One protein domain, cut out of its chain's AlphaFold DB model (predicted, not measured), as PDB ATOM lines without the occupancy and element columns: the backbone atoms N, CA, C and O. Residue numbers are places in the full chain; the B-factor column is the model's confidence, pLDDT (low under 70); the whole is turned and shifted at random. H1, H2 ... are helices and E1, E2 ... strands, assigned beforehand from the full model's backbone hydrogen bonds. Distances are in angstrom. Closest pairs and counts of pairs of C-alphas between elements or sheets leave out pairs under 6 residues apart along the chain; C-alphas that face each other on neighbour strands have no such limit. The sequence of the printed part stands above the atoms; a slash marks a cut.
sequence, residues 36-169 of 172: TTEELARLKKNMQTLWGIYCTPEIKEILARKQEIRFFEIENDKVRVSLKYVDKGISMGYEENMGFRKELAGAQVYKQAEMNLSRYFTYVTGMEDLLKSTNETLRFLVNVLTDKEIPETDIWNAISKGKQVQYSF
ATOM      1  N   THR A  36     289.250 297.489 274.911       82.56
ATOM      2  CA  THR A  36     289.429 298.905 274.585       82.56
ATOM      3  C   THR A  36     290.285 299.045 273.326       82.56
ATOM      4  O   THR A  36     291.013 298.135 272.928       82.56
ATOM      5  N   THR A  37     290.233 300.205 272.673       85.94
ATOM      6  CA  THR A  37     291.077 300.468 271.497       85.94
ATOM      7  C   THR A  37     292.571 300.331 271.825       85.94
ATOM      8  O   THR A  37     293.343 299.836 271.007       85.94
ATOM      9  N   GLU A  38     292.975 300.719 273.035       86.12
ATOM     10  CA  GLU A  38     294.355 300.625 273.534       86.12
ATOM     11  C   GLU A  38     294.787 299.174 273.778       86.12
ATOM     12  O   GLU A  38     295.901 298.772 273.447       86.12
ATOM     13  N   GLU A  39     293.894 298.372 274.346       88.25
ATOM     14  CA  GLU A  39     294.061 296.932 274.535       88.25
ATOM     15  C   GLU A  39     294.205 296.198 273.195       88.25
ATOM     16  O   GLU A  39     295.134 295.412 273.011       88.25
ATOM     17  N   LEU A  40     293.355 296.523 272.216       88.12
ATOM     18  CA  LEU A  40     293.441 295.969 270.865       88.12
ATOM     19  C   LEU A  40     294.754 296.367 270.173       88.12
ATOM     20  O   LEU A  40     295.393 295.539 269.522       88.12
ATOM     21  N   ALA A  41     295.172 297.629 270.313       88.38
ATOM     22  CA  ALA A  41     296.427 298.115 269.751       88.38
ATOM     23  C   ALA A  41     297.639 297.391 270.357       88.38
ATOM     24  O   ALA A  41     298.543 297.000 269.616       88.38
ATOM     25  N   ARG A  42     297.633 297.147 271.676       91.75
ATOM     26  CA  ARG A  42     298.668 296.356 272.362       91.75
ATOM     27  C   ARG A  42     298.694 294.910 271.894       91.75
ATOM     28  O   ARG A  42     299.764 294.431 271.523       91.75
ATOM     29  N   LEU A  43     297.538 294.249 271.826       91.69
ATOM     30  CA  LEU A  43     297.441 292.885 271.306       91.69
ATOM     31  C   LEU A  43     298.021 292.799 269.890       91.69
ATOM     32  O   LEU A  43     298.883 291.964 269.622       91.69
ATOM     33  N   LYS A  44     297.606 293.708 268.999       91.31
ATOM     34  CA  LYS A  44     298.107 293.771 267.624       91.31
ATOM     35  C   LYS A  44     299.621 293.963 267.581       91.31
ATOM     36  O   LYS A  44     300.297 293.230 266.860       91.31
ATOM     37  N   LYS A  45     300.153 294.912 268.358       92.88
ATOM     38  CA  LYS A  45     301.594 295.183 268.440       92.88
ATOM     39  C   LYS A  45     302.355 293.942 268.899       92.88
ATOM     40  O   LYS A  45     303.277 293.519 268.216       92.88
ATOM     41  N   ASN A  46     301.922 293.310 269.987       94.19
ATOM     42  CA  ASN A  46     302.543 292.093 270.501       94.19
ATOM     43  C   ASN A  46     302.537 290.965 269.464       94.19
ATOM     44  O   ASN A  46     303.562 290.328 269.242       94.19
ATOM     45  N   MET A  47     301.409 290.736 268.786       93.25
ATOM     46  CA  MET A  47     301.331 289.708 267.746       93.25
ATOM     47  C   MET A  47     302.286 289.993 266.581       93.25
ATOM     48  O   MET A  47     302.976 289.082 266.121       93.25
ATOM     49  N   GLN A  48     302.367 291.250 266.139       92.94
ATOM     50  CA  GLN A  48     303.307 291.676 265.102       92.94
ATOM     51  C   GLN A  48     304.761 291.488 265.536       92.94
ATOM     52  O   GLN A  48     305.545 290.955 264.759       92.94
ATOM     53  N   THR A  49     305.108 291.851 266.772       94.38
ATOM     54  CA  THR A  49     306.448 291.651 267.336       94.38
ATOM     55  C   THR A  49     306.826 290.171 267.347       94.38
ATOM     56  O   THR A  49     307.853 289.786 266.792       94.38
ATOM     57  N   LEU A  50     305.976 289.311 267.921       95.00
ATOM     58  CA  LEU A  50     306.259 287.878 268.039       95.00
ATOM     59  C   LEU A  50     306.420 287.202 266.672       95.00
ATOM     60  O   LEU A  50     307.299 286.352 266.508       95.00
ATOM     61  N   TRP A  51     305.589 287.582 265.698       95.19
ATOM     62  CA  TRP A  51     305.686 287.079 264.329       95.19
ATOM     63  C   TRP A  51     306.886 287.659 263.570       95.19
ATOM     64  O   TRP A  51     307.550 286.936 262.830       95.19
ATOM     65  N   GLY A  52     307.196 288.939 263.782       94.44
ATOM     66  CA  GLY A  52     308.349 289.619 263.196       94.44
ATOM     67  C   GLY A  52     309.660 288.948 263.595       94.44
ATOM     68  O   GLY A  52     310.443 288.584 262.721       94.44
ATOM     69  N   ILE A  53     309.831 288.662 264.890       95.12
ATOM     70  CA  ILE A  53     310.988 287.915 265.406       95.12
ATOM     71  C   ILE A  53     311.083 286.539 264.737       95.12
ATOM     72  O   ILE A  53     312.139 286.182 264.219       95.12
ATOM     73  N   TYR A  54     309.983 285.778 264.669       95.25
ATOM     74  CA  TYR A  54     309.964 284.463 264.014       95.25
ATOM     75  C   TYR A  54     310.440 284.499 262.549       95.25
ATOM     76  O   TYR A  54     311.012 283.523 262.049       95.25
ATOM     77  N   CYS A  55     310.169 285.598 261.842       93.44
ATOM     78  CA  CYS A  55     310.528 285.770 260.437       93.44
ATOM     79  C   CYS A  55     312.000 286.149 260.213       93.44
ATOM     80  O   CYS A  55     312.436 286.166 259.064       93.44
ATOM     81  N   THR A  56     312.763 286.431 261.269       93.94
ATOM     82  CA  THR A  56     314.162 286.857 261.143       93.94
ATOM     83  C   THR A  56     315.089 285.715 260.705       93.94
ATOM     84  O   THR A  56     314.873 284.560 261.100       93.94
ATOM     85  N   PRO A  57     316.135 286.003 259.905       92.94
ATOM     86  CA  PRO A  57     317.129 285.007 259.500       92.94
ATOM     87  C   PRO A  57     317.800 284.305 260.685       92.94
ATOM     88  O   PRO A  57     318.010 283.096 260.638       92.94
ATOM     89  N   GLU A  58     318.070 285.034 261.767       92.88
ATOM     90  CA  GLU A  58     318.713 284.528 262.978       92.88
ATOM     91  C   GLU A  58     317.874 283.422 263.624       92.88
ATOM     92  O   GLU A  58     318.390 282.361 263.979       92.88
ATOM     93  N   ILE A  59     316.555 283.623 263.726       93.31
ATOM     94  CA  ILE A  59     315.649 282.597 264.251       93.31
ATOM     95  C   ILE A  59     315.588 281.391 263.314       93.31
ATOM     96  O   ILE A  59     315.603 280.258 263.797       93.31
ATOM     97  N   LYS A  60     315.578 281.593 261.988       92.50
ATOM     98  CA  LYS A  60     315.623 280.476 261.026       92.50
ATOM     99  C   LYS A  60     316.905 279.667 261.147       92.50
ATOM    100  O   LYS A  60     316.847 278.442 261.132       92.50
ATOM    101  N   GLU A  61     318.045 280.329 261.305       91.56
ATOM    102  CA  GLU A  61     319.332 279.659 261.454       91.56
ATOM    103  C   GLU A  61     319.394 278.848 262.753       91.56
ATOM    104  O   GLU A  61     319.839 277.696 262.748       91.56
ATOM    105  N   ILE A  62     318.899 279.405 263.863       89.31
ATOM    106  CA  ILE A  62     318.809 278.664 265.125       89.31
ATOM    107  C   ILE A  62     317.879 277.456 264.960       89.31
ATOM    108  O   ILE A  62     318.246 276.366 265.396       89.31
ATOM    109  N   LEU A  63     316.721 277.614 264.308       91.06
ATOM    110  CA  LEU A  63     315.764 276.525 264.083       91.06
ATOM    111  C   LEU A  63     316.285 275.437 263.127       91.06
ATOM    112  O   LEU A  63     315.946 274.265 263.268       91.06
ATOM    113  N   ALA A  64     317.165 275.786 262.189       90.44
ATOM    114  CA  ALA A  64     317.839 274.800 261.346       90.44
ATOM    115  C   ALA A  64     318.783 273.891 262.158       90.44
ATOM    116  O   ALA A  64     319.039 272.751 261.773       90.44
ATOM    117  N   ARG A  65     319.297 274.385 263.294       91.56
ATOM    118  CA  ARG A  65     320.203 273.651 264.196       91.56
ATOM    119  C   ARG A  65     319.489 273.046 265.411       91.56
ATOM    120  O   ARG A  65     319.991 272.091 265.999       91.56
ATOM    121  N   LYS A  66     318.350 273.608 265.822       87.94
ATOM    122  CA  LYS A  66     317.557 273.216 266.998       87.94
ATOM    123  C   LYS A  66     316.085 273.098 266.625       87.94
ATOM    124  O   LYS A  66     315.540 273.989 266.004       87.94
ATOM    125  N   GLN A  67     315.401 272.059 267.095       87.06
ATOM    126  CA  GLN A  67     313.996 271.833 266.727       87.06
ATOM    127  C   GLN A  67     313.023 272.909 267.245       87.06
ATOM    128  O   GLN A  67     311.999 273.163 266.613       87.06
ATOM    129  N   GLU A  68     313.325 273.534 268.389       93.94
ATOM    130  CA  GLU A  68     312.475 274.560 268.996       93.94
ATOM    131  C   GLU A  68     313.284 275.642 269.726       93.94
ATOM    132  O   GLU A  68     314.386 275.395 270.226       93.94
ATOM    133  N   ILE A  69     312.704 276.841 269.826       93.44
ATOM    134  CA  ILE A  69     313.197 277.945 270.659       93.44
ATOM    135  C   ILE A  69     312.063 278.376 271.579       93.44
ATOM    136  O   ILE A  69     311.095 278.985 271.132       93.44
ATOM    137  N   ARG A  70     312.178 278.079 272.872       94.75
ATOM    138  CA  ARG A  70     311.242 278.580 273.883       94.75
ATOM    139  C   ARG A  70     311.590 280.023 274.204       94.75
ATOM    140  O   ARG A  70     312.759 280.318 274.435       94.75
ATOM    141  N   PHE A  71     310.596 280.902 274.216       92.88
ATOM    142  CA  PHE A  71     310.848 282.337 274.376       92.88
ATOM    143  C   PHE A  71     309.897 283.024 275.357       92.88
ATOM    144  O   PHE A  71     310.231 284.090 275.874       92.88
ATOM    145  N   PHE A  72     308.743 282.426 275.649       94.81
ATOM    146  CA  PHE A  72     307.722 283.048 276.482       94.81
ATOM    147  C   PHE A  72     306.986 282.012 277.313       94.81
ATOM    148  O   PHE A  72     306.652 280.936 276.823       94.81
ATOM    149  N   GLU A  73     306.699 282.359 278.557       95.00
ATOM    150  CA  GLU A  73     305.965 281.524 279.486       95.00
ATOM    151  C   GLU A  73     305.089 282.389 280.387       95.00
ATOM    152  O   GLU A  73     305.512 283.423 280.904       95.00
ATOM    153  N   ILE A  74     303.846 281.963 280.564       93.25
ATOM    154  CA  ILE A  74     302.894 282.593 281.469       93.25
ATOM    155  C   ILE A  74     302.229 281.522 282.306       93.25
ATOM    156  O   ILE A  74     301.902 280.443 281.810       93.25
ATOM    157  N   GLU A  75     302.009 281.817 283.574       92.12
ATOM    158  CA  GLU A  75     301.397 280.859 284.483       92.12
ATOM    159  C   GLU A  75     300.506 281.533 285.521       92.12
ATOM    160  O   GLU A  75     300.711 282.680 285.928       92.12
ATOM    161  N   ASN A  76     299.494 280.789 285.942       86.81
ATOM    162  CA  ASN A  76     298.760 280.994 287.178       86.81
ATOM    163  C   ASN A  76     298.625 279.638 287.899       86.81
ATOM    164  O   ASN A  76     299.210 278.637 287.488       86.81
ATOM    165  N   ASP A  77     297.857 279.594 288.981       82.06
ATOM    166  CA  ASP A  77     297.599 278.383 289.773       82.06
ATOM    167  C   ASP A  77     296.940 277.226 288.986       82.06
ATOM    168  O   ASP A  77     297.056 276.055 289.367       82.06
ATOM    169  N   LYS A  78     296.235 277.551 287.898       83.38
ATOM    170  CA  LYS A  78     295.412 276.630 287.111       83.38
ATOM    171  C   LYS A  78     296.006 276.279 285.761       83.38
ATOM    172  O   LYS A  78     295.744 275.193 285.263       83.38
ATOM    173  N   VAL A  79     296.746 277.183 285.136       88.31
ATOM    174  CA  VAL A  79     297.189 277.059 283.750       88.31
ATOM    175  C   VAL A  79     298.603 277.598 283.611       88.31
ATOM    176  O   VAL A  79     298.884 278.736 283.978       88.31
ATOM    177  N   ARG A  80     299.463 276.805 282.979       92.00
ATOM    178  CA  ARG A  80     300.754 277.230 282.440       92.00
ATOM    179  C   ARG A  80     300.696 277.188 280.922       92.00
ATOM    180  O   ARG A  80     300.238 276.208 280.342       92.00
ATOM    181  N   VAL A  81     301.174 278.241 280.275       94.56
ATOM    182  CA  VAL A  81     301.271 278.364 278.819       94.56
ATOM    183  C   VAL A  81     302.700 278.726 278.463       94.56
ATOM    184  O   VAL A  81     303.250 279.681 278.998       94.56
ATOM    185  N   SER A  82     303.291 277.994 277.528       95.12
ATOM    186  CA  SER A  82     304.610 278.284 276.970       95.12
ATOM    187  C   SER A  82     304.492 278.471 275.465       95.12
ATOM    188  O   SER A  82     303.857 277.667 274.778       95.12
ATOM    189  N   LEU A  83     305.103 279.535 274.950       96.44
ATOM    190  CA  LEU A  83     305.256 279.755 273.521       96.44
ATOM    191  C   LEU A  83     306.674 279.424 273.080       96.44
ATOM    192  O   LEU A  83     307.675 279.769 273.725       96.44
ATOM    193  N   LYS A  84     306.738 278.794 271.915       96.31
ATOM    194  CA  LYS A  84     307.982 278.421 271.264       96.31
ATOM    195  C   LYS A  84     307.916 278.663 269.766       96.31
ATOM    196  O   LYS A  84     306.869 278.497 269.138       96.31
ATOM    197  N   TYR A  85     309.051 279.042 269.196       96.62
ATOM    198  CA  TYR A  85     309.253 279.013 267.758       96.62
ATOM    199  C   TYR A  85     309.609 277.593 267.339       96.62
ATOM    200  O   TYR A  85     310.425 276.933 267.984       96.62
ATOM    201  N   VAL A  86     308.986 277.142 266.258       95.25
ATOM    202  CA  VAL A  86     309.233 275.864 265.584       95.25
ATOM    203  C   VAL A  86     309.331 276.121 264.084       95.25
ATOM    204  O   VAL A  86     308.937 277.186 263.611       95.25
ATOM    205  N   ASP A  87     309.790 275.140 263.311       89.81
ATOM    206  CA  ASP A  87     309.946 275.253 261.849       89.81
ATOM    207  C   ASP A  87     308.695 275.804 261.120       89.81
ATOM    208  O   ASP A  87     308.791 276.555 260.154       89.81
ATOM    209  N   LYS A  88     307.494 275.498 261.635       88.62
ATOM    210  CA  LYS A  88     306.199 275.912 261.060       88.62
ATOM    211  C   LYS A  88     305.512 277.069 261.802       88.62
ATOM    212  O   LYS A  88     304.280 277.188 261.767       88.62
ATOM    213  N   GLY A  89     306.279 277.919 262.479       93.94
ATOM    214  CA  GLY A  89     305.774 279.135 263.121       93.94
ATOM    215  C   GLY A  89     305.784 279.098 264.636       93.94
ATOM    216  O   GLY A  89     306.770 278.702 265.251       93.94
ATOM    217  N   ILE A  90     304.699 279.580 265.235       95.50
ATOM    218  CA  ILE A  90     304.587 279.721 266.687       95.50
ATOM    219  C   ILE A  90     303.725 278.579 267.206       95.50
ATOM    220  O   ILE A  90     302.595 278.387 266.752       95.50
ATOM    221  N   SER A  91     304.258 277.825 268.160       96.19
ATOM    222  CA  SER A  91     303.538 276.772 268.866       96.19
ATOM    223  C   SER A  91     303.306 277.171 270.319       96.19
ATOM    224  O   SER A  91     304.131 277.854 270.928       96.19
ATOM    225  N   MET A  92     302.177 276.733 270.860       95.62
ATOM    226  CA  MET A  92     301.779 276.911 272.246       95.62
ATOM    227  C   MET A  92     301.655 275.550 272.914       95.62
ATOM    228  O   MET A  92     300.774 274.766 272.565       95.62
ATOM    229  N   GLY A  93     302.517 275.294 273.892       95.12
ATOM    230  CA  GLY A  93     302.327 274.222 274.861       95.12
ATOM    231  C   GLY A  93     301.531 274.742 276.049       95.12
ATOM    232  O   GLY A  93     301.717 275.888 276.462       95.12
ATOM    233  N   TYR A  94     300.649 273.920 276.604       93.06
ATOM    234  CA  TYR A  94     299.954 274.272 277.830       93.06
ATOM    235  C   TYR A  94     299.763 273.092 278.763       93.06
ATOM    236  O   TYR A  94     299.685 271.941 278.333       93.06
ATOM    237  N   GLU A  95     299.657 273.427 280.040       91.31
ATOM    238  CA  GLU A  95     299.361 272.527 281.138       91.31
ATOM    239  C   GLU A  95     298.231 273.128 281.971       91.31
ATOM    240  O   GLU A  95     298.335 274.255 282.446       91.31
ATOM    241  N   GLU A  96     297.140 272.385 282.117       87.69
ATOM    242  CA  GLU A  96     295.955 272.768 282.881       87.69
ATOM    243  C   GLU A  96     295.823 271.847 284.100       87.69
ATOM    244  O   GLU A  96     295.763 270.621 283.973       87.69
ATOM    245  N   ASN A  97     295.798 272.435 285.289       86.25
ATOM    246  CA  ASN A  97     295.608 271.762 286.561       86.25
ATOM    247  C   ASN A  97     294.144 271.306 286.690       86.25
ATOM    248  O   ASN A  97     293.232 272.111 286.872       86.25
ATOM    249  N   MET A  98     293.931 269.991 286.643       84.69
ATOM    250  CA  MET A  98     292.611 269.352 286.726       84.69
ATOM    251  C   MET A  98     292.204 268.998 288.168       84.69
ATOM    252  O   MET A  98     291.206 268.304 288.379       84.69
ATOM    253  N   GLY A  99     292.977 269.442 289.160       83.50
ATOM    254  CA  GLY A  99     292.794 269.124 290.572       83.50
ATOM    255  C   GLY A  99     293.257 267.718 290.971       83.50
ATOM    256  O   GLY A  99     293.762 266.921 290.175       83.50
ATOM    257  N   PHE A 100     293.074 267.415 292.254       82.69
ATOM    258  CA  PHE A 100     293.448 266.134 292.841       82.69
ATOM    259  C   PHE A 100     292.418 265.046 292.537       82.69
ATOM    260  O   PHE A 100     291.213 265.241 292.720       82.69
ATOM    261  N   ARG A 101     292.883 263.849 292.160       75.94
ATOM    262  CA  ARG A 101     292.018 262.670 292.015       75.94
ATOM    263  C   ARG A 101     292.228 261.695 293.163       75.94
ATOM    264  O   ARG A 101     293.275 261.062 293.270       75.94
ATOM    265  N   LYS A 102     291.191 261.520 293.991       74.31
ATOM    266  CA  LYS A 102     291.191 260.555 295.109       74.31
ATOM    267  C   LYS A 102     291.486 259.124 294.649       74.31
ATOM    268  O   LYS A 102     292.212 258.410 295.326       74.31
ATOM    269  N   GLU A 103     290.986 258.744 293.475       78.38
ATOM    270  CA  GLU A 103     291.209 257.426 292.856       78.38
ATOM    271  C   GLU A 103     292.670 257.188 292.437       78.38
ATOM    272  O   GLU A 103     293.082 256.047 292.265       78.38
ATOM    273  N   LEU A 104     293.473 258.251 292.321       73.12
ATOM    274  CA  LEU A 104     294.906 258.193 292.024       73.12
ATOM    275  C   LEU A 104     295.738 258.481 293.281       73.12
ATOM    276  O   LEU A 104     296.707 259.230 293.222       73.12
ATOM    277  N   ALA A 105     295.321 257.961 294.439       76.88
ATOM    278  CA  ALA A 105     295.968 258.200 295.736       76.88
ATOM    279  C   ALA A 105     296.121 259.695 296.098       76.88
ATOM    280  O   ALA A 105     297.042 260.083 296.813       76.88
ATOM    281  N   GLY A 106     295.220 260.548 295.597       76.00
ATOM    282  CA  GLY A 106     295.316 261.995 295.785       76.00
ATOM    283  C   GLY A 106     296.366 262.663 294.897       76.00
ATOM    284  O   GLY A 106     296.794 263.764 295.219       76.00
ATOM    285  N   ALA A 107     296.781 262.037 293.790       79.69
ATOM    286  CA  ALA A 107     297.676 262.661 292.824       79.69
ATOM    287  C   ALA A 107     297.031 263.892 292.176       79.69
ATOM    288  O   ALA A 107     295.839 263.908 291.840       79.69
ATOM    289  N   GLN A 108     297.859 264.914 291.982       81.12
ATOM    290  CA  GLN A 108     297.532 266.110 291.227       81.12
ATOM    291  C   GLN A 108     297.534 265.767 289.733       81.12
ATOM    292  O   GLN A 108     298.531 265.265 289.214       81.12
ATOM    293  N   VAL A 109     296.414 265.995 289.046       83.94
ATOM    294  CA  VAL A 109     296.281 265.670 287.619       83.94
ATOM    295  C   VAL A 109     296.440 266.925 286.783       83.94
ATOM    296  O   VAL A 109     295.878 267.972 287.107       83.94
ATOM    297  N   TYR A 110     297.159 266.782 285.674       85.19
ATOM    298  CA  TYR A 110     297.356 267.830 284.690       85.19
ATOM    299  C   TYR A 110     296.925 267.352 283.310       85.19
ATOM    300  O   TYR A 110     297.150 266.201 282.931       85.19
ATOM    301  N   LYS A 111     296.307 268.247 282.549       86.88
ATOM    302  CA  LYS A 111     296.023 268.062 281.131       86.88
ATOM    303  C   LYS A 111     297.040 268.870 280.338       86.88
ATOM    304  O   LYS A 111     297.075 270.090 280.446       86.88
ATOM    305  N   GLN A 112     297.843 268.180 279.539       90.81
ATOM    306  CA  GLN A 112     298.870 268.792 278.703       90.81
ATOM    307  C   GLN A 112     298.528 268.623 277.228       90.81
ATOM    308  O   GLN A 112     298.089 267.551 276.806       90.81
ATOM    309  N   ALA A 113     298.740 269.670 276.438       91.12
ATOM    310  CA  ALA A 113     298.673 269.578 274.986       91.12
ATOM    311  C   ALA A 113     299.490 270.683 274.314       91.12
ATOM    312  O   ALA A 113     299.924 271.649 274.943       91.12
ATOM    313  N   GLU A 114     299.678 270.530 273.008       92.31
ATOM    314  CA  GLU A 114     300.365 271.488 272.153       92.31
ATOM    315  C   GLU A 114     299.452 271.896 270.990       92.31
ATOM    316  O   GLU A 114     298.693 271.079 270.464       92.31
ATOM    317  N   MET A 115     299.508 273.164 270.584       92.38
ATOM    318  CA  MET A 115     298.800 273.656 269.405       92.38
ATOM    319  C   MET A 115     299.613 274.676 268.617       92.38
ATOM    320  O   MET A 115     300.276 275.545 269.175       92.38
ATOM    321  N   ASN A 116     299.503 274.611 267.292       91.69
ATOM    322  CA  ASN A 116     300.087 275.607 266.405       91.69
ATOM    323  C   ASN A 116     299.211 276.870 266.393       91.69
ATOM    324  O   ASN A 116     298.013 276.807 266.101       91.69
ATOM    325  N   LEU A 117     299.817 278.015 266.701       93.06
ATOM    326  CA  LEU A 117     299.141 279.305 266.736       93.06
ATOM    327  C   LEU A 117     299.304 280.118 265.453       93.06
ATOM    328  O   LEU A 117     298.635 281.137 265.325       93.06
ATOM    329  N   SER A 118     300.142 279.701 264.501       88.69
ATOM    330  CA  SER A 118     300.525 280.496 263.325       88.69
ATOM    331  C   SER A 118     299.327 281.075 262.575       88.69
ATOM    332  O   SER A 118     299.370 282.237 262.184       88.69
ATOM    333  N   ARG A 119     298.216 280.329 262.470       87.56
ATOM    334  CA  ARG A 119     296.976 280.812 261.836       87.56
ATOM    335  C   ARG A 119     296.469 282.136 262.418       87.56
ATOM    336  O   ARG A 119     295.963 282.967 261.675       87.56
ATOM    337  N   TYR A 120     296.634 282.347 263.723       89.44
ATOM    338  CA  TYR A 120     296.186 283.560 264.404       89.44
ATOM    339  C   TYR A 120     297.075 284.763 264.078       89.44
ATOM    340  O   TYR A 120     296.598 285.892 264.104       89.44
ATOM    341  N   PHE A 121     298.342 284.525 263.734       86.69
ATOM    342  CA  PHE A 121     299.310 285.562 263.373       86.69
ATOM    343  C   PHE A 121     299.281 285.906 261.881       86.69
ATOM    344  O   PHE A 121     299.562 287.043 261.516       86.69
ATOM    345  N   THR A 122     298.960 284.941 261.015       83.81
ATOM    346  CA  THR A 122     299.093 285.102 259.559       83.81
ATOM    347  C   THR A 122     297.791 285.401 258.831       83.81
ATOM    348  O   THR A 122     297.828 285.948 257.732       83.81
ATOM    349  N   TYR A 123     296.639 284.992 259.368       83.19
ATOM    350  CA  TYR A 123     295.362 285.199 258.685       83.19
ATOM    351  C   TYR A 123     294.792 286.578 258.987       83.19
ATOM    352  O   TYR A 123     294.895 287.071 260.108       83.19
ATOM    353  N   VAL A 124     294.117 287.166 257.995       78.62
ATOM    354  CA  VAL A 124     293.466 288.482 258.113       78.62
ATOM    355  C   VAL A 124     292.489 288.515 259.293       78.62
ATOM    356  O   VAL A 124     292.448 289.496 260.029       78.62
ATOM    357  N   THR A 125     291.756 287.420 259.521       82.25
ATOM    358  CA  THR A 125     290.807 287.270 260.637       82.25
ATOM    359  C   THR A 125     291.435 286.695 261.904       82.25
ATOM    360  O   THR A 125     290.759 286.588 262.923       82.25
ATOM    361  N   GLY A 126     292.722 286.338 261.885       84.19
ATOM    362  CA  GLY A 126     293.355 285.541 262.936       84.19
ATOM    363  C   GLY A 126     293.280 286.180 264.324       84.19
ATOM    364  O   GLY A 126     292.967 285.502 265.298       84.19
ATOM    365  N   MET A 127     293.481 287.495 264.421       83.75
ATOM    366  CA  MET A 127     293.352 288.228 265.686       83.75
ATOM    367  C   MET A 127     291.905 288.244 266.202       83.75
ATOM    368  O   MET A 127     291.672 288.095 267.400       83.75
ATOM    369  N   GLU A 128     290.918 288.385 265.314       84.06
ATOM    370  CA  GLU A 128     289.507 288.325 265.706       84.06
ATOM    371  C   GLU A 128     289.100 286.923 266.158       84.06
ATOM    372  O   GLU A 128     288.382 286.778 267.147       84.06
ATOM    373  N   ASP A 129     289.567 285.895 265.453       85.94
ATOM    374  CA  ASP A 129     289.313 284.494 265.792       85.94
ATOM    375  C   ASP A 129     289.933 284.140 267.148       85.94
ATOM    376  O   ASP A 129     289.347 283.399 267.941       85.94
ATOM    377  N   LEU A 130     291.102 284.711 267.440       87.06
ATOM    378  CA  LEU A 130     291.780 284.568 268.717       87.06
ATOM    379  C   LEU A 130     290.987 285.247 269.855       87.06
ATOM    380  O   LEU A 130     290.776 284.630 270.899       87.06
ATOM    381  N   LEU A 131     290.474 286.463 269.633       84.75
ATOM    382  CA  LEU A 131     289.621 287.192 270.586       84.75
ATOM    383  C   LEU A 131     288.272 286.501 270.848       84.75
ATOM    384  O   LEU A 131     287.746 286.565 271.958       84.75
ATOM    385  N   LYS A 132     287.705 285.837 269.834       84.81
ATOM    386  CA  LYS A 132     286.431 285.099 269.921       84.81
ATOM    387  C   LYS A 132     286.600 283.666 270.440       84.81
ATOM    388  O   LYS A 132     285.611 282.944 270.569       84.81
ATOM    389  N   SER A 133     287.830 283.235 270.722       84.00
ATOM    390  CA  SER A 133     288.123 281.868 271.150       84.00
ATOM    391  C   SER A 133     287.434 281.522 272.472       84.00
ATOM    392  O   SER A 133     287.513 282.259 273.453       84.00
ATOM    393  N   THR A 134     286.794 280.354 272.520       81.88
ATOM    394  CA  THR A 134     286.216 279.787 273.748       81.88
ATOM    395  C   THR A 134     287.203 278.909 274.517       81.88
ATOM    396  O   THR A 134     286.903 278.489 275.630       81.88
ATOM    397  N   ASN A 135     288.384 278.637 273.952       85.69
ATOM    398  CA  ASN A 135     289.428 277.869 274.619       85.69
ATOM    399  C   ASN A 135     290.048 278.713 275.746       85.69
ATOM    400  O   ASN A 135     290.601 279.783 275.492       85.69
ATOM    401  N   GLU A 136     289.955 278.227 276.983       84.31
ATOM    402  CA  GLU A 136     290.378 278.967 278.178       84.31
ATOM    403  C   GLU A 136     291.873 279.297 278.178       84.31
ATOM    404  O   GLU A 136     292.256 280.409 278.533       84.31
ATOM    405  N   THR A 137     292.714 278.385 277.693       87.50
ATOM    406  CA  THR A 137     294.159 278.595 277.564       87.50
ATOM    407  C   THR A 137     294.490 279.701 276.563       87.50
ATOM    408  O   THR A 137     295.316 280.570 276.840       87.50
ATOM    409  N   LEU A 138     293.814 279.712 275.408       89.94
ATOM    410  CA  LEU A 138     293.957 280.789 274.427       89.94
ATOM    411  C   LEU A 138     293.446 282.114 274.987       89.94
ATOM    412  O   LEU A 138     294.103 283.132 274.803       89.94
ATOM    413  N   ARG A 139     292.323 282.114 275.713       88.31
ATOM    414  CA  ARG A 139     291.822 283.322 276.386       88.31
ATOM    415  C   ARG A 139     292.810 283.841 277.426       88.31
ATOM    416  O   ARG A 139     293.016 285.046 277.497       88.31
ATOM    417  N   PHE A 140     293.437 282.957 278.199       88.69
ATOM    418  CA  PHE A 140     294.465 283.340 279.165       88.69
ATOM    419  C   PHE A 140     295.657 284.005 278.471       88.69
ATOM    420  O   PHE A 140     296.040 285.110 278.854       88.69
ATOM    421  N   LEU A 141     296.166 283.403 277.392       91.25
ATOM    422  CA  LEU A 141     297.218 284.008 276.576       91.25
ATOM    423  C   LEU A 141     296.808 285.385 276.041       91.25
ATOM    424  O   LEU A 141     297.549 286.350 276.191       91.25
ATOM    425  N   VAL A 142     295.618 285.488 275.449       90.75
ATOM    426  CA  VAL A 142     295.095 286.741 274.888       90.75
ATOM    427  C   VAL A 142     294.994 287.827 275.940       90.75
ATOM    428  O   VAL A 142     295.425 288.943 275.676       90.75
ATOM    429  N   ASN A 143     294.469 287.514 277.122       88.69
ATOM    430  CA  ASN A 143     294.361 288.482 278.208       88.69
ATOM    431  C   ASN A 143     295.742 289.044 278.564       88.69
ATOM    432  O   ASN A 143     295.908 290.259 278.603       88.69
ATOM    433  N   VAL A 144     296.761 288.187 278.700       89.00
ATOM    434  CA  VAL A 144     298.129 288.652 278.977       89.00
ATOM    435  C   VAL A 144     298.670 289.522 277.842       89.00
ATOM    436  O   VAL A 144     299.188 290.604 278.107       89.00
ATOM    437  N   LEU A 145     298.504 289.101 276.585       90.56
ATOM    438  CA  LEU A 145     298.938 289.876 275.414       90.56
ATOM    439  C   LEU A 145     298.167 291.193 275.233       90.56
ATOM    440  O   LEU A 145     298.612 292.067 274.494       90.56
ATOM    441  N   THR A 146     297.011 291.329 275.870       89.19
ATOM    442  CA  THR A 146     296.168 292.524 275.817       89.19
ATOM    443  C   THR A 146     296.509 293.486 276.960       89.19
ATOM    444  O   THR A 146     296.552 294.703 276.768       89.19
ATOM    445  N   ASP A 147     296.808 292.942 278.142       87.44
ATOM    446  CA  ASP A 147     297.098 293.706 279.356       87.44
ATOM    447  C   ASP A 147     298.567 294.158 279.442       87.44
ATOM    448  O   ASP A 147     298.863 295.209 280.022       87.44
ATOM    449  N   LYS A 148     299.502 293.389 278.867       86.31
ATOM    450  CA  LYS A 148     300.948 293.643 278.928       86.31
ATOM    451  C   LYS A 148     301.523 293.865 277.541       86.31
ATOM    452  O   LYS A 148     301.363 293.038 276.654       86.31
ATOM    453  N   GLU A 149     302.247 294.963 277.368       89.94
ATOM    454  CA  GLU A 149     303.135 295.113 276.218       89.94
ATOM    455  C   GLU A 149     304.380 294.248 276.433       89.94
ATOM    456  O   GLU A 149     304.964 294.275 277.516       89.94
ATOM    457  N   ILE A 150     304.764 293.481 275.413       89.31
ATOM    458  CA  ILE A 150     305.954 292.631 275.427       89.31
ATOM    459  C   ILE A 150     307.018 293.309 274.561       89.31
ATOM    460  O   ILE A 150     306.885 293.319 273.331       89.31
ATOM    461  N   PRO A 151     308.076 293.877 275.164       89.62
ATOM    462  CA  PRO A 151     309.154 294.489 274.407       89.62
ATOM    463  C   PRO A 151     309.879 293.448 273.552       89.62
ATOM    464  O   PRO A 151     310.243 292.371 274.029       89.62
ATOM    465  N   GLU A 152     310.156 293.791 272.295       92.06
ATOM    466  CA  GLU A 152     310.948 292.941 271.396       92.06
ATOM    467  C   GLU A 152     312.317 292.599 272.008       92.06
ATOM    468  O   GLU A 152     312.781 291.460 271.948       92.06
ATOM    469  N   THR A 153     312.931 293.580 272.676       90.06
ATOM    470  CA  THR A 153     314.216 293.441 273.371       90.06
ATOM    471  C   THR A 153     314.198 292.347 274.428       90.06
ATOM    472  O   THR A 153     315.199 291.656 274.600       90.06
ATOM    473  N   ASP A 154     313.080 292.160 275.128       90.94
ATOM    474  CA  ASP A 154     312.979 291.173 276.203       90.94
ATOM    475  C   ASP A 154     312.958 289.757 275.634       90.94
ATOM    476  O   ASP A 154     313.625 288.869 276.168       90.94
ATOM    477  N   ILE A 155     312.282 289.564 274.497       92.31
ATOM    478  CA  ILE A 155     312.277 288.292 273.773       92.31
ATOM    479  C   ILE A 155     313.685 287.958 273.266       92.31
ATOM    480  O   ILE A 155     314.188 286.865 273.529       92.31
ATOM    481  N   TRP A 156     314.365 288.901 272.611       90.88
ATOM    482  CA  TRP A 156     315.742 288.696 272.144       90.88
ATOM    483  C   TRP A 156     316.724 288.416 273.290       90.88
ATOM    484  O   TRP A 156     317.559 287.509 273.208       90.88
ATOM    485  N   ASN A 157     316.601 289.151 274.396       86.88
ATOM    486  CA  ASN A 157     317.401 288.940 275.601       86.88
ATOM    487  C   ASN A 157     317.146 287.568 276.238       86.88
ATOM    488  O   ASN A 157     318.079 286.947 276.750       86.88
ATOM    489  N   ALA A 158     315.902 287.088 276.227       86.69
ATOM    490  CA  ALA A 158     315.566 285.760 276.719       86.69
ATOM    491  C   ALA A 158     316.185 284.674 275.824       86.69
ATOM    492  O   ALA A 158     316.920 283.821 276.325       86.69
ATOM    493  N   ILE A 159     315.992 284.769 274.504       89.38
ATOM    494  CA  ILE A 159     316.502 283.799 273.524       89.38
ATOM    495  C   ILE A 159     318.031 283.705 273.574       89.38
ATOM    496  O   ILE A 159     318.573 282.604 273.676       89.38
ATOM    497  N   SER A 160     318.733 284.844 273.573       87.06
ATOM    498  CA  SER A 160     320.206 284.885 273.641       87.06
ATOM    499  C   SER A 160     320.773 284.238 274.909       87.06
ATOM    500  O   SER A 160     321.867 283.677 274.881       87.06
ATOM    501  N   LYS A 161     320.018 284.259 276.013       88.25
ATOM    502  CA  LYS A 161     320.392 283.643 277.295       88.25
ATOM    503  C   LYS A 161     319.869 282.212 277.459       88.25
ATOM    504  O   LYS A 161     320.089 281.621 278.514       88.25
ATOM    505  N   GLY A 162     319.153 281.667 276.472       83.75
ATOM    506  CA  GLY A 162     318.469 280.373 276.589       83.75
ATOM    507  C   GLY A 162     317.379 280.355 277.670       83.75
ATOM    508  O   GLY A 162     317.123 279.312 278.267       83.75
ATOM    509  N   LYS A 163     316.781 281.514 277.961       89.75
ATOM    510  CA  LYS A 163     315.712 281.715 278.950       89.75
ATOM    511  C   LYS A 163     314.387 282.023 278.248       89.75
ATOM    512  O   LYS A 163     314.331 282.170 277.033       89.75
ATOM    513  N   GLN A 164     313.324 282.147 279.036       90.44
ATOM    514  CA  GLN A 164     312.005 282.595 278.587       90.44
ATOM    515  C   GLN A 164     311.646 283.891 279.314       90.44
ATOM    516  O   GLN A 164     312.017 284.064 280.478       90.44
ATOM    517  N   VAL A 165     310.917 284.787 278.651       90.38
ATOM    518  CA  VAL A 165     310.197 285.848 279.364       90.38
ATOM    519  C   VAL A 165     309.077 285.186 280.158       90.38
ATOM    520  O   VAL A 165     308.316 284.404 279.594       90.38
ATOM    521  N   GLN A 166     309.012 285.467 281.457       90.81
ATOM    522  CA  GLN A 166     308.090 284.821 282.388       90.81
ATOM    523  C   GLN A 166     307.161 285.844 283.036       90.81
ATOM    524  O   GLN A 166     307.628 286.836 283.598       90.81
ATOM    525  N   TYR A 167     305.856 285.570 283.008       86.38
ATOM    526  CA  TYR A 167     304.876 286.277 283.829       86.38
ATOM    527  C   TYR A 167     304.052 285.293 284.659       86.38
ATOM    528  O   TYR A 167     303.340 284.453 284.110       86.38
ATOM    529  N   SER A 168     304.100 285.448 285.979       83.44
ATOM    530  CA  SER A 168     303.263 284.693 286.912       83.44
ATOM    531  C   SER A 168     302.184 285.612 287.481       83.44
ATOM    532  O   SER A 168     302.478 286.729 287.918       83.44
ATOM    533  N   PHE A 169     300.933 285.156 287.470       75.69
ATOM    534  CA  PHE A 169     299.788 285.931 287.946       75.69
ATOM    535  C   PHE A 169     299.126 285.232 289.140       75.69
ATOM    536  O   PHE A 169     298.764 284.059 289.024       75.69
TER     537      PHE A 169
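What this domain is: This is residues 36 to 169 of the 172 residues of an uncharacterized protein of Planctomycetia bacterium (UniProt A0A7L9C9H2). A twisted sheet of five strands has H1, H2 and H5 over one face in two layers, a layer of helices on a layer of strands; H5 crosses the strands, while H6 sits beside E1 and E5 at the sheet's edge. The long hairpin of E3 and E4 reaches to one end of the longest axis, at Glu 103, and H2 lies at the other end, while H3 and H4 lead from E4 to H5. The printed part has 134 residues, with six named helices and five named strands in the order H1, H2, E1, E2, E3, E4, H3, H4, H5, H6, E5. The sheet is mixed, in the order E4, E3, E2, E1, E5, and the class is mixed, helices and strands. The whole is compact, with a radius of gyration of the C-alphas of 15.7 A and spans of 50 by 40 by 23 A.

Where its parts are: Find C-alpha 37 at (291.077, 300.468, 271.497); from there H1 runs through residues 37 to 54, 25.9 A long. H2 follows in residues 57 to 65, 12.7 A. Next come E1, residues 68 to 75, 20.1 A, which bends by 59 degrees at residue 71, and E2, residues 79 to 86, 21.8 A. The longest strand, E3, residues 89 to 101, covers 36.0 A and ends at C-alpha 101 at (292.018, 262.670, 292.015). E4 returns in residues 107 to 116, 29.5 A. H3 is residues 118 to 122, 6.1 A, and H4 is residues 126 to 131, 8.7 A. H5 is residues 136 to 147, 16.2 A, and H6 is residues 152 to 160, 12.5 A. E5, residues 165 to 168, 10.3 A, ends at C-alpha 168 at (303.263, 284.693, 286.912).

How they stand to each other: Begin with H1, the hub, which touches three other helices. Its residues 39 to 46 touch H5, about perpendicular at 75 degrees; their closest C-alphas are Leu 43 and Thr 146, 4.7 A apart. H1 only just touches H6, with 3 pairs of C-alphas within 8 A, the closest being Thr 49 and Glu 152 at 6.2 A. It also only just touches H3, with 3 such pairs, the closest being Met 47 and Phe 121 at 6.4 A. H3 and H4 touch only at the corner, where the C-alphas of Tyr 120 and Gly 126 are 3.8 A apart. H4 touches H5, about perpendicular at 83 degrees, with closest C-alphas Leu 131 and Val 142 at 7.0 A. Now look at the sheet. E1, E2, E3 and E4 form a meander, each strand the antiparallel neighbour of the one before, in three hairpins. N 81 and O 74 are 2.8 A apart between E2 and E1, N 93 and O 82 are 2.9 A apart between E3 and E2, and N 111 and O 96 are 2.8 A apart between E4 and E3, each within hydrogen-bond range. E5 is parallel to E1, with N 73 and O 165 at 2.8 A. H5 is on the sheet at a height over the sheet of 10.0 A and runs across the strands, at 88 degrees to E1 on the local plane. H6 stands at the sheet's level; its Ile 159 and Phe 71 of E1 have C-alphas 5.9 A apart. H2 is on the sheet, with the C-alphas of Leu 63 and Val 86 of E2 6.7 A apart, and H3 only grazes it. In H1, H2, H3, H4, H5 and H6 every O i to N i+4 pair is within hydrogen-bond range.

The domain as a whole: The C-alphas of Pro 57 and Glu 103, the two farthest apart, are 50.4 A from each other. The printed part runs from 36 to 169 and has no cut. The links between named elements are tight. The mean pLDDT of the printed part is 88.8, and no printed residue is under 70.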